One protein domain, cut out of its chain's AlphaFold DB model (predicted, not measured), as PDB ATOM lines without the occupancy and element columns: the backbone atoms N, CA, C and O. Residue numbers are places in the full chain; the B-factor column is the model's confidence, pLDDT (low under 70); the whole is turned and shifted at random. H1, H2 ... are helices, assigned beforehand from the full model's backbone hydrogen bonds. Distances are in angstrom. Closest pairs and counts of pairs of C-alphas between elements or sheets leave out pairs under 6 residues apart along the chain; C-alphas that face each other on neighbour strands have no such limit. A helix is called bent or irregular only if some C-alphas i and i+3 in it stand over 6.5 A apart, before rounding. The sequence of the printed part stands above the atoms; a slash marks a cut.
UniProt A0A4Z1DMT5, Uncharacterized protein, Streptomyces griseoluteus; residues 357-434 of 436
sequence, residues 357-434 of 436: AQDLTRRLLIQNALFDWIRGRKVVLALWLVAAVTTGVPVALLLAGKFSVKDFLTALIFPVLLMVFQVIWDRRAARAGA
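This is residues 357 to 434 of the 436 residues of an uncharacterized protein of Streptomyces griseoluteus (UniProt A0A4Z1DMT5). A long bent helix, H1, and a second helix, H2, make a flat zigzag: arm H1b and H2 form a narrow V joined at residues 400 to 404, and arm H1a sticks out from the V. The 78 printed residues, with two named helices, H1 then H2, and no named strand, are all helix in class. The whole is extended, with a radius of gyration of the C-alphas of 20.1 A and spans of 61 by 47 by 7 A.

Find C-alpha 357 at (75.596, 29.604, 14.199), where H1, residues 357 to 399, begins. By its hydrogen bonds it was assigned as one helix, but it is bent: C-alphas 376 and 379 are 7.8 A apart. H1a, residues 357 to 376, is 27.6 A long; H1b, residues 379 to 399, 29.5 A. H2, residues 405 to 432, runs 40.1 A to C-alpha 432 at (22.170, 35.242, 17.297); it is neither bent nor irregular, but only just: C-alphas 411 and 414 are 6.4 A apart.

H1a and H1b stand at a steep tilt of 67 degrees. Residues 390 to 398 of H1b touch residues 405 to 412 of H2, and this helical hairpin runs opposite ways at a shallow tilt of 19 degrees; its closest C-alphas, of Pro 394 and Phe 408, are 6.7 A apart. H1a and H2 are apart. Each O i to N i+4 pair is within hydrogen-bond range in H1a, 16 of 17 in H1b and 22 of 24 in H2.

The C-alphas farthest apart, of Ala 357 and Lys 406, are 61.1 A apart. The printed part has no cut, and the link from H1 to H2 is tight. Mean pLDDT of the printed part is 70.0; 36 residues are under 70, among them 357 to 368 and 429 to 434.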
ATOM      1  N   ALA A 357      76.840  29.849  14.923       58.84
ATOM      2  CA  ALA A 357      75.596  29.604  14.199       58.84
ATOM      3  C   ALA A 357      74.602  28.776  15.034       58.84
ATOM      4  O   ALA A 357      73.413  29.094  15.051       58.84
ATOM      5  N   GLN A 358      75.065  27.764  15.772       60.38
ATOM      6  CA  GLN A 358      74.230  26.964  16.669       60.38
ATOM      7  C   GLN A 358      73.751  27.771  17.878       60.38
ATOM      8  O   GLN A 358      72.570  27.691  18.215       60.38
ATOM      9  N   ASP A 359      74.612  28.586  18.496       58.16
ATOM     10  CA  ASP A 359      74.212  29.461  19.605       58.16
ATOM     11  C   ASP A 359      73.210  30.529  19.142       58.16
ATOM     12  O   ASP A 359      72.175  30.726  19.779       58.16
ATOM     13  N   LEU A 360      73.434  31.159  17.983       59.25
ATOM     14  CA  LEU A 360      72.490  32.121  17.411       59.25
ATOM     15  C   LEU A 360      71.151  31.452  17.085       59.25
ATOM     16  O   LEU A 360      70.100  31.978  17.440       59.25
ATOM     17  N   THR A 361      71.182  30.269  16.464       60.91
ATOM     18  CA  THR A 361      69.975  29.493  16.137       60.91
ATOM     19  C   THR A 361      69.220  29.107  17.404       60.91
ATOM     20  O   THR A 361      68.008  29.284  17.478       60.91
ATOM     21  N   ARG A 362      69.925  28.658  18.448       59.94
ATOM     22  CA  ARG A 362      69.338  28.328  19.750       59.94
ATOM     23  C   ARG A 362      68.716  29.558  20.405       59.94
ATOM     24  O   ARG A 362      67.589  29.477  20.886       59.94
ATOM     25  N   ARG A 363      69.402  30.703  20.392       58.84
ATOM     26  CA  ARG A 363      68.888  31.972  20.933       58.84
ATOM     27  C   ARG A 363      67.676  32.477  20.158       58.84
ATOM     28  O   ARG A 363      66.714  32.906  20.785       58.84
ATOM     29  N   LEU A 364      67.686  32.380  18.830       63.09
ATOM     30  CA  LEU A 364      66.558  32.758  17.976       63.09
ATOM     31  C   LEU A 364      65.364  31.816  18.157       63.09
ATOM     32  O   LEU A 364      64.235  32.288  18.219       63.09
ATOM     33  N   LEU A 365      65.588  30.509  18.311       69.38
ATOM     34  CA  LEU A 365      64.529  29.546  18.629       69.38
ATOM     35  C   LEU A 365      63.932  29.798  20.017       69.38
ATOM     36  O   LEU A 365      62.714  29.764  20.163       69.38
ATOM     37  N   ILE A 366      64.757  30.109  21.023       69.62
ATOM     38  CA  ILE A 366      64.286  30.489  22.365       69.62
ATOM     39  C   ILE A 366      63.500  31.805  22.309       69.62
ATOM     40  O   ILE A 366      62.428  31.896  22.902       69.62
ATOM     41  N   GLN A 367      63.992  32.812  21.580       62.00
ATOM     42  CA  GLN A 367      63.283  34.079  21.402       62.00
ATOM     43  C   GLN A 367      61.959  33.883  20.668       62.00
ATOM     44  O   GLN A 367      60.946  34.383  21.144       62.00
ATOM     45  N   ASN A 368      61.924  33.127  19.570       64.81
ATOM     46  CA  ASN A 368      60.684  32.844  18.849       64.81
ATOM     47  C   ASN A 368      59.704  32.041  19.705       64.81
ATOM     48  O   ASN A 368      58.539  32.410  19.770       64.81
ATOM     49  N   ALA A 369      60.161  31.028  20.447       70.31
ATOM     50  CA  ALA A 369      59.308  30.287  21.375       70.31
ATOM     51  C   ALA A 369      58.747  31.187  22.491       70.31
ATOM     52  O   ALA A 369      57.574  31.073  22.843       70.31
ATOM     53  N   LEU A 370      59.551  32.117  23.021       68.56
ATOM     54  CA  LEU A 370      59.107  33.111  23.999       68.56
ATOM     55  C   LEU A 370      58.092  34.082  23.380       68.56
ATOM     56  O   LEU A 370      57.053  34.348  23.979       68.56
ATOM     57  N   PHE A 371      58.360  34.597  22.180       65.31
ATOM     58  CA  PHE A 371      57.462  35.509  21.480       65.31
ATOM     59  C   PHE A 371      56.151  34.833  21.094       65.31
ATOM     60  O   PHE A 371      55.106  35.455  21.260       65.31
ATOM     61  N   ASP A 372      56.173  33.577  20.661       68.69
ATOM     62  CA  ASP A 372      54.974  32.799  20.348       68.69
ATOM     63  C   ASP A 372      54.202  32.418  21.616       68.69
ATOM     64  O   ASP A 372      52.974  32.515  21.634       68.69
ATOM     65  N   TRP A 373      54.890  32.106  22.720       74.06
ATOM     66  CA  TRP A 373      54.262  31.906  24.029       74.06
ATOM     67  C   TRP A 373      53.582  33.184  24.539       74.06
ATOM     68  O   TRP A 373      52.417  33.146  24.943       74.06
ATOM     69  N   ILE A 374      54.267  34.331  24.458       67.06
ATOM     70  CA  ILE A 374      53.697  35.640  24.795       67.06
ATOM     71  C   ILE A 374      52.515  35.920  23.873       67.06
ATOM     72  O   ILE A 374      51.440  36.244  24.365       67.06
ATOM     73  N   ARG A 375      52.674  35.760  22.552       64.75
ATOM     74  CA  ARG A 375      51.656  36.049  21.528       64.75
ATOM     75  C   ARG A 375      50.409  35.178  21.701       64.75
ATOM     76  O   ARG A 375      49.311  35.724  21.617       64.75
ATOM     77  N   GLY A 376      50.564  33.902  22.049       67.56
ATOM     78  CA  GLY A 376      49.466  32.982  22.361       67.56
ATOM     79  C   GLY A 376      48.788  33.237  23.712       67.56
ATOM     80  O   GLY A 376      47.630  32.866  23.898       67.56
ATOM     81  N   ARG A 377      49.467  33.906  24.654       75.44
ATOM     82  CA  ARG A 377      48.935  34.215  25.994       75.44
ATOM     83  C   ARG A 377      48.677  35.700  26.246       75.44
ATOM     84  O   ARG A 377      48.348  36.050  27.375       75.44
ATOM     85  N   LYS A 378      48.745  36.566  25.226       66.38
ATOM     86  CA  LYS A 378      48.518  38.024  25.350       66.38
ATOM     87  C   LYS A 378      47.228  38.358  26.091       66.38
ATOM     88  O   LYS A 378      47.231  39.217  26.964       66.38
ATOM     89  N   VAL A 379      46.150  37.639  25.786       66.75
ATOM     90  CA  VAL A 379      44.845  37.829  26.435       66.75
ATOM     91  C   VAL A 379      44.893  37.407  27.904       66.75
ATOM     92  O   VAL A 379      44.405  38.127  28.763       66.75
ATOM     93  N   VAL A 380      45.536  36.280  28.215       73.06
ATOM     94  CA  VAL A 380      45.661  35.776  29.591       73.06
ATOM     95  C   VAL A 380      46.546  36.692  30.437       73.06
ATOM     96  O   VAL A 380      46.182  37.003  31.563       73.06
ATOM     97  N   LEU A 381      47.670  37.169  29.897       74.12
ATOM     98  CA  LEU A 381      48.558  38.124  30.564       74.12
ATOM     99  C   LEU A 381      47.873  39.475  30.790       74.12
ATOM    100  O   LEU A 381      47.971  40.018  31.883       74.12
ATOM    101  N   ALA A 382      47.136  39.988  29.800       70.62
ATOM    102  CA  ALA A 382      46.349  41.208  29.957       70.62
ATOM    103  C   ALA A 382      45.265  41.044  31.034       70.62
ATOM    104  O   ALA A 382      45.124  41.913  31.887       70.62
ATOM    105  N   LEU A 383      44.555  39.911  31.052       72.62
ATOM    106  CA  LEU A 383      43.559  39.605  32.082       72.62
ATOM    107  C   LEU A 383      44.184  39.466  33.472       72.62
ATOM    108  O   LEU A 383      43.619  39.971  34.435       72.62
ATOM    109  N   TRP A 384      45.355  38.836  33.587       77.75
ATOM    110  CA  TRP A 384      46.104  38.755  34.843       77.75
ATOM    111  C   TRP A 384      46.556  40.124  35.337       77.75
ATOM    112  O   TRP A 384      46.473  40.392  36.528       77.75
ATOM    113  N   LEU A 385      47.017  40.994  34.439       76.81
ATOM    114  CA  LEU A 385      47.494  42.328  34.791       76.81
ATOM    115  C   LEU A 385      46.332  43.236  35.203       76.81
ATOM    116  O   LEU A 385      46.423  43.921  36.216       76.81
ATOM    117  N   VAL A 386      45.208  43.164  34.482       75.69
ATOM    118  CA  VAL A 386      43.952  43.808  34.885       75.69
ATOM    119  C   VAL A 386      43.519  43.278  36.247       75.69
ATOM    120  O   VAL A 386      43.335  44.084  37.147       75.69
ATOM    121  N   ALA A 387      43.454  41.958  36.442       73.88
ATOM    122  CA  ALA A 387      43.073  41.355  37.715       73.88
ATOM    123  C   ALA A 387      44.000  41.784  38.861       73.88
ATOM    124  O   ALA A 387      43.511  42.147  39.928       73.88
ATOM    125  N   ALA A 388      45.318  41.792  38.645       75.88
ATOM    126  CA  ALA A 388      46.316  42.199  39.629       75.88
ATOM    127  C   ALA A 388      46.187  43.680  40.001       75.88
ATOM    128  O   ALA A 388      46.281  44.021  41.177       75.88
ATOM    129  N   VAL A 389      45.914  44.559  39.035       76.06
ATOM    130  CA  VAL A 389      45.669  45.982  39.300       76.06
ATOM    131  C   VAL A 389      44.327  46.174  40.006       76.06
ATOM    132  O   VAL A 389      44.264  46.873  41.016       76.06
ATOM    133  N   THR A 390      43.262  45.516  39.539       72.06
ATOM    134  CA  THR A 390      41.920  45.667  40.109       72.06
ATOM    135  C   THR A 390      41.792  45.040  41.489       72.06
ATOM    136  O   THR A 390      40.994  45.515  42.275       72.06
ATOM    137  N   THR A 391      42.555  44.000  41.830       74.19
ATOM    138  CA  THR A 391      42.510  43.396  43.177       74.19
ATOM    139  C   THR A 391      43.617  43.913  44.085       74.19
ATOM    140  O   THR A 391      43.353  44.247  45.238       74.19
ATOM    141  N   GLY A 392      44.843  44.048  43.580       75.69
ATOM    142  CA  GLY A 392      46.003  44.450  44.370       75.69
ATOM    143  C   GLY A 392      45.922  45.889  44.867       75.69
ATOM    144  O   GLY A 392      46.207  46.138  46.037       75.69
ATOM    145  N   VAL A 393      45.480  46.834  44.025       74.44
ATOM    146  CA  VAL A 393      45.367  48.247  44.426       74.44
ATOM    147  C   VAL A 393      44.299  48.434  45.514       74.44
ATOM    148  O   VAL A 393      44.624  49.017  46.549       74.44
ATOM    149  N   PRO A 394      43.068  47.897  45.388       71.25
ATOM    150  CA  PRO A 394      42.072  48.013  46.452       71.25
ATOM    151  C   PRO A 394      42.449  47.273  47.736       71.25
ATOM    152  O   PRO A 394      42.214  47.807  48.815       71.25
ATOM    153  N   VAL A 395      43.078  46.093  47.657       75.06
ATOM    154  CA  VAL A 395      43.551  45.364  48.852       75.06
ATOM    155  C   VAL A 395      44.650  46.144  49.577       75.06
ATOM    156  O   VAL A 395      44.595  46.276  50.797       75.06
ATOM    157  N   ALA A 396      45.608  46.723  48.848       76.19
ATOM    158  CA  ALA A 396      46.649  47.564  49.436       76.19
ATOM    159  C   ALA A 396      46.070  48.829  50.096       76.19
ATOM    160  O   ALA A 396      46.489  49.202  51.191       76.19
ATOM    161  N   LEU A 397      45.073  49.464  49.471       74.56
ATOM    162  CA  LEU A 397      44.382  50.631  50.030       74.56
ATOM    163  C   LEU A 397      43.548  50.287  51.275       74.56
ATOM    164  O   LEU A 397      43.477  51.097  52.204       74.56
ATOM    165  N   LEU A 398      42.960  49.089  51.317       74.94
ATOM    166  CA  LEU A 398      42.186  48.588  52.455       74.94
ATOM    167  C   LEU A 398      43.095  48.237  53.643       74.94
ATOM    168  O   LEU A 398      42.810  48.628  54.771       74.94
ATOM    169  N   LEU A 399      44.243  47.595  53.388       77.06
ATOM    170  CA  LEU A 399      45.270  47.320  54.402       77.06
ATOM    171  C   LEU A 399      45.927  48.598  54.947       77.06
ATOM    172  O   LEU A 399      46.302  48.644  56.114       77.06
ATOM    173  N   ALA A 400      46.026  49.654  54.136       80.44
ATOM    174  CA  ALA A 400      46.518  50.965  54.563       80.44
ATOM    175  C   ALA A 400      45.487  51.788  55.367       80.44
ATOM    176  O   ALA A 400      45.763  52.938  55.708       80.44
ATOM    177  N   GLY A 401      44.290  51.244  55.636       79.62
ATOM    178  CA  GLY A 401      43.229  51.910  56.400       79.62
ATOM    179  C   GLY A 401      42.592  53.112  55.695       79.62
ATOM    180  O   GLY A 401      41.863  53.876  56.322       79.62
ATOM    181  N   LYS A 402      42.864  53.301  54.396       74.69
ATOM    182  CA  LYS A 402      42.377  54.439  53.596       74.69
ATOM    183  C   LYS A 402      41.111  54.122  52.793       74.69
ATOM    184  O   LYS A 402      40.657  54.969  52.028       74.69
ATOM    185  N   PHE A 403      40.565  52.915  52.935       65.94
ATOM    186  CA  PHE A 403      39.449  52.415  52.134       65.94
ATOM    187  C   PHE A 403      38.491  51.598  53.010       65.94
ATOM    188  O   PHE A 403      38.934  50.676  53.696       65.94
ATOM    189  N   SER A 404      37.192  51.924  53.017       71.25
ATOM    190  CA  SER A 404      36.212  51.169  53.810       71.25
ATOM    191  C   SER A 404      35.759  49.899  53.079       71.25
ATOM    192  O   SER A 404      35.760  49.826  51.848       71.25
ATOM    193  N   VAL A 405      35.316  48.885  53.830       68.94
ATOM    194  CA  VAL A 405      34.805  47.620  53.263       68.94
ATOM    195  C   VAL A 405      33.591  47.855  52.353       68.94
ATOM    196  O   VAL A 405      33.422  47.146  51.363       68.94
ATOM    197  N   LYS A 406      32.770  48.879  52.630       70.44
ATOM    198  CA  LYS A 406      31.646  49.256  51.758       70.44
ATOM    199  C   LYS A 406      32.122  49.802  50.413       70.44
ATOM    200  O   LYS A 406      31.543  49.430  49.397       70.44
ATOM    201  N   ASP A 407      33.190  50.597  50.406       66.25
ATOM    202  CA  ASP A 407      33.760  51.180  49.185       66.25
ATOM    203  C   ASP A 407      34.482  50.127  48.335       66.25
ATOM    204  O   ASP A 407      34.454  50.177  47.110       66.25
ATOM    205  N   PHE A 408      35.077  49.114  48.971       66.69
ATOM    206  CA  PHE A 408      35.668  47.965  48.280       66.69
ATOM    207  C   PHE A 408      34.617  47.128  47.535       66.69
ATOM    208  O   PHE A 408      34.819  46.751  46.379       66.69
ATOM    209  N   LEU A 409      33.472  46.860  48.173       66.06
ATOM    210  CA  LEU A 409      32.390  46.075  47.571       66.06
ATOM    211  C   LEU A 409      31.767  46.794  46.362       66.06
ATOM    212  O   LEU A 409      31.502  46.156  45.344       66.06
ATOM    213  N   THR A 410      31.573  48.112  46.428       67.81
ATOM    214  CA  THR A 410      31.009  48.892  45.314       67.81
ATOM    215  C   THR A 410      32.021  49.176  44.206       67.81
ATOM    216  O   THR A 410      31.649  49.105  43.038       67.81
ATOM    217  N   ALA A 411      33.288  49.449  44.528       65.62
ATOM    218  CA  ALA A 411      34.301  49.788  43.526       65.62
ATOM    219  C   ALA A 411      34.874  48.569  42.783       65.62
ATOM    220  O   ALA A 411      35.356  48.725  41.664       65.62
ATOM    221  N   LEU A 412      34.832  47.366  43.373       66.56
ATOM    222  CA  LEU A 412      35.421  46.166  42.769       66.56
ATOM    223  C   LEU A 412      34.382  45.150  42.288       66.56
ATOM    224  O   LEU A 412      34.441  44.703  41.145       66.56
ATOM    225  N   ILE A 413      33.422  44.776  43.136       67.62
ATOM    226  CA  ILE A 413      32.492  43.685  42.807       67.62
ATOM    227  C   ILE A 413      31.462  44.143  41.774       67.62
ATOM    228  O   ILE A 413      31.154  43.400  40.842       67.62
ATOM    229  N   PHE A 414      30.966  45.377  41.886       69.50
ATOM    230  CA  PHE A 414      29.944  45.889  40.973       69.50
ATOM    231  C   PHE A 414      30.449  46.046  39.522       69.50
ATOM    232  O   PHE A 414      29.781  45.540  38.616       69.50
ATOM    233  N   PRO A 415      31.644  46.619  39.253       72.31
ATOM    234  CA  PRO A 415      32.182  46.683  37.893       72.31
ATOM    235  C   PRO A 415      32.546  45.310  37.324       72.31
ATOM    236  O   PRO A 415      32.331  45.072  36.139       72.31
ATOM    237  N   VAL A 416      33.038  44.379  38.152       71.00
ATOM    238  CA  VAL A 416      33.329  43.002  37.716       71.00
ATOM    239  C   VAL A 416      32.042  42.269  37.328       71.00
ATOM    240  O   VAL A 416      32.008  41.620  36.285       71.00
ATOM    241  N   LEU A 417      30.961  42.409  38.103       73.69
ATOM    242  CA  LEU A 417      29.656  41.833  37.760       73.69
ATOM    243  C   LEU A 417      29.072  42.438  36.477       73.69
ATOM    244  O   LEU A 417      28.565  41.693  35.640       73.69
ATOM    245  N   LEU A 418      29.191  43.757  36.286       75.75
ATOM    246  CA  LEU A 418      28.778  44.426  35.047       75.75
ATOM    247  C   LEU A 418      29.596  43.956  33.839       75.75
ATOM    248  O   LEU A 418      29.025  43.660  32.793       75.75
ATOM    249  N   MET A 419      30.913  43.810  33.991       75.56
ATOM    250  CA  MET A 419      31.790  43.323  32.925       75.56
ATOM    251  C   MET A 419      31.476  41.865  32.558       75.56
ATOM    252  O   MET A 419      31.399  41.526  31.377       75.56
ATOM    253  N   VAL A 420      31.229  41.000  33.550       74.88
ATOM    254  CA  VAL A 420      30.795  39.608  33.326       74.88
ATOM    255  C   VAL A 420      29.440  39.568  32.619       74.88
ATOM    256  O   VAL A 420      29.271  38.807  31.664       74.88
ATOM    257  N   PHE A 421      28.490  40.407  33.039       78.12
ATOM    258  CA  PHE A 421      27.185  40.519  32.392       78.12
ATOM    259  C   PHE A 421      27.317  40.947  30.923       78.12
ATOM    260  O   PHE A 421      26.719  40.324  30.047       78.12
ATOM    261  N   GLN A 422      28.164  41.937  30.638       77.56
ATOM    262  CA  GLN A 422      28.402  42.450  29.290       77.56
ATOM    263  C   GLN A 422      29.060  41.400  28.375       77.56
ATOM    264  O   GLN A 422      28.591  41.175  27.265       77.56
ATOM    265  N   VAL A 423      30.045  40.640  28.870       74.94
ATOM    266  CA  VAL A 423      30.663  39.530  28.112       74.94
ATOM    267  C   VAL A 423      29.664  38.401  27.815       74.94
ATOM    268  O   VAL A 423      29.711  37.793  26.741       74.94
ATOM    269  N   ILE A 424      28.755  38.091  28.746       77.12
ATOM    270  CA  ILE A 424      27.693  37.093  28.529       77.12
ATOM    271  C   ILE A 424      26.685  37.595  27.488       77.12
ATOM    272  O   ILE A 424      26.242  36.815  26.639       77.12
ATOM    273  N   TRP A 425      26.341  38.882  27.538       79.94
ATOM    274  CA  TRP A 425      25.424  39.523  26.601       79.94
ATOM    275  C   TRP A 425      25.986  39.551  25.175       79.94
ATOM    276  O   TRP A 425      25.332  39.064  24.251       79.94
ATOM    277  N   ASP A 426      27.236  39.982  25.002       75.62
ATOM    278  CA  ASP A 426      27.899  40.060  23.694       75.62
ATOM    279  C   ASP A 426      28.071  38.676  23.051       75.62
ATOM    280  O   ASP A 426      27.872  38.505  21.847       75.62
ATOM    281  N   ARG A 427      28.351  37.635  23.849       72.12
ATOM    282  CA  ARG A 427      28.403  36.245  23.356       72.12
ATOM    283  C   ARG A 427      27.039  35.709  22.923       72.12
ATOM    284  O   ARG A 427      26.986  34.867  22.026       72.12
ATOM    285  N   ARG A 428      25.944  36.152  23.549       71.38
ATOM    286  CA  ARG A 428      24.578  35.802  23.122       71.38
ATOM    287  C   ARG A 428      24.195  36.539  21.840       71.38
ATOM    288  O   ARG A 428      23.664  35.898  20.938       71.38
ATOM    289  N   ALA A 429      24.535  37.822  21.722       68.94
ATOM    290  CA  ALA A 429      24.314  38.611  20.510       68.94
ATOM    291  C   ALA A 429      25.113  38.069  19.307       68.94
ATOM    292  O   ALA A 429      24.556  37.891  18.227       68.94
ATOM    293  N   ALA A 430      26.383  37.694  19.504       68.25
ATOM    294  CA  ALA A 430      27.217  37.095  18.457       68.25
ATOM    295  C   ALA A 430      26.713  35.714  17.991       68.25
ATOM    296  O   ALA A 430      26.850  35.373  16.819       68.25
ATOM    297  N   ARG A 431      26.094  34.920  18.879       64.88
ATOM    298  CA  ARG A 431      25.452  33.643  18.508       64.88
ATOM    299  C   ARG A 431      24.134  33.831  17.756       64.88
ATOM    300  O   ARG A 431      23.813  32.989  16.931       64.88
ATOM    301  N   ALA A 432      23.405  34.916  18.011       60.88
ATOM    302  CA  ALA A 432      22.170  35.242  17.297       60.88
ATOM    303  C   ALA A 432      22.420  35.816  15.885       60.88
ATOM    304  O   ALA A 432      21.562  35.692  15.019       60.88
ATOM    305  N   GLY A 433      23.595  36.407  15.633       55.09
ATOM    306  CA  GLY A 433      23.999  36.908  14.311       55.09
ATOM    307  C   GLY A 433      24.655  35.875  13.382       55.09
ATOM    308  O   GLY A 433      24.890  36.183  12.220       55.09
ATOM    309  N   ALA A 434      24.960  34.666  13.868       52.69
ATOM    310  CA  ALA A 434      25.612  33.595  13.099       52.69
ATOM    311  C   ALA A 434      24.632  32.527  12.559       52.69
ATOM    312  O   ALA A 434      25.065  31.520  12.005       52.69
TER     313      ALA A 434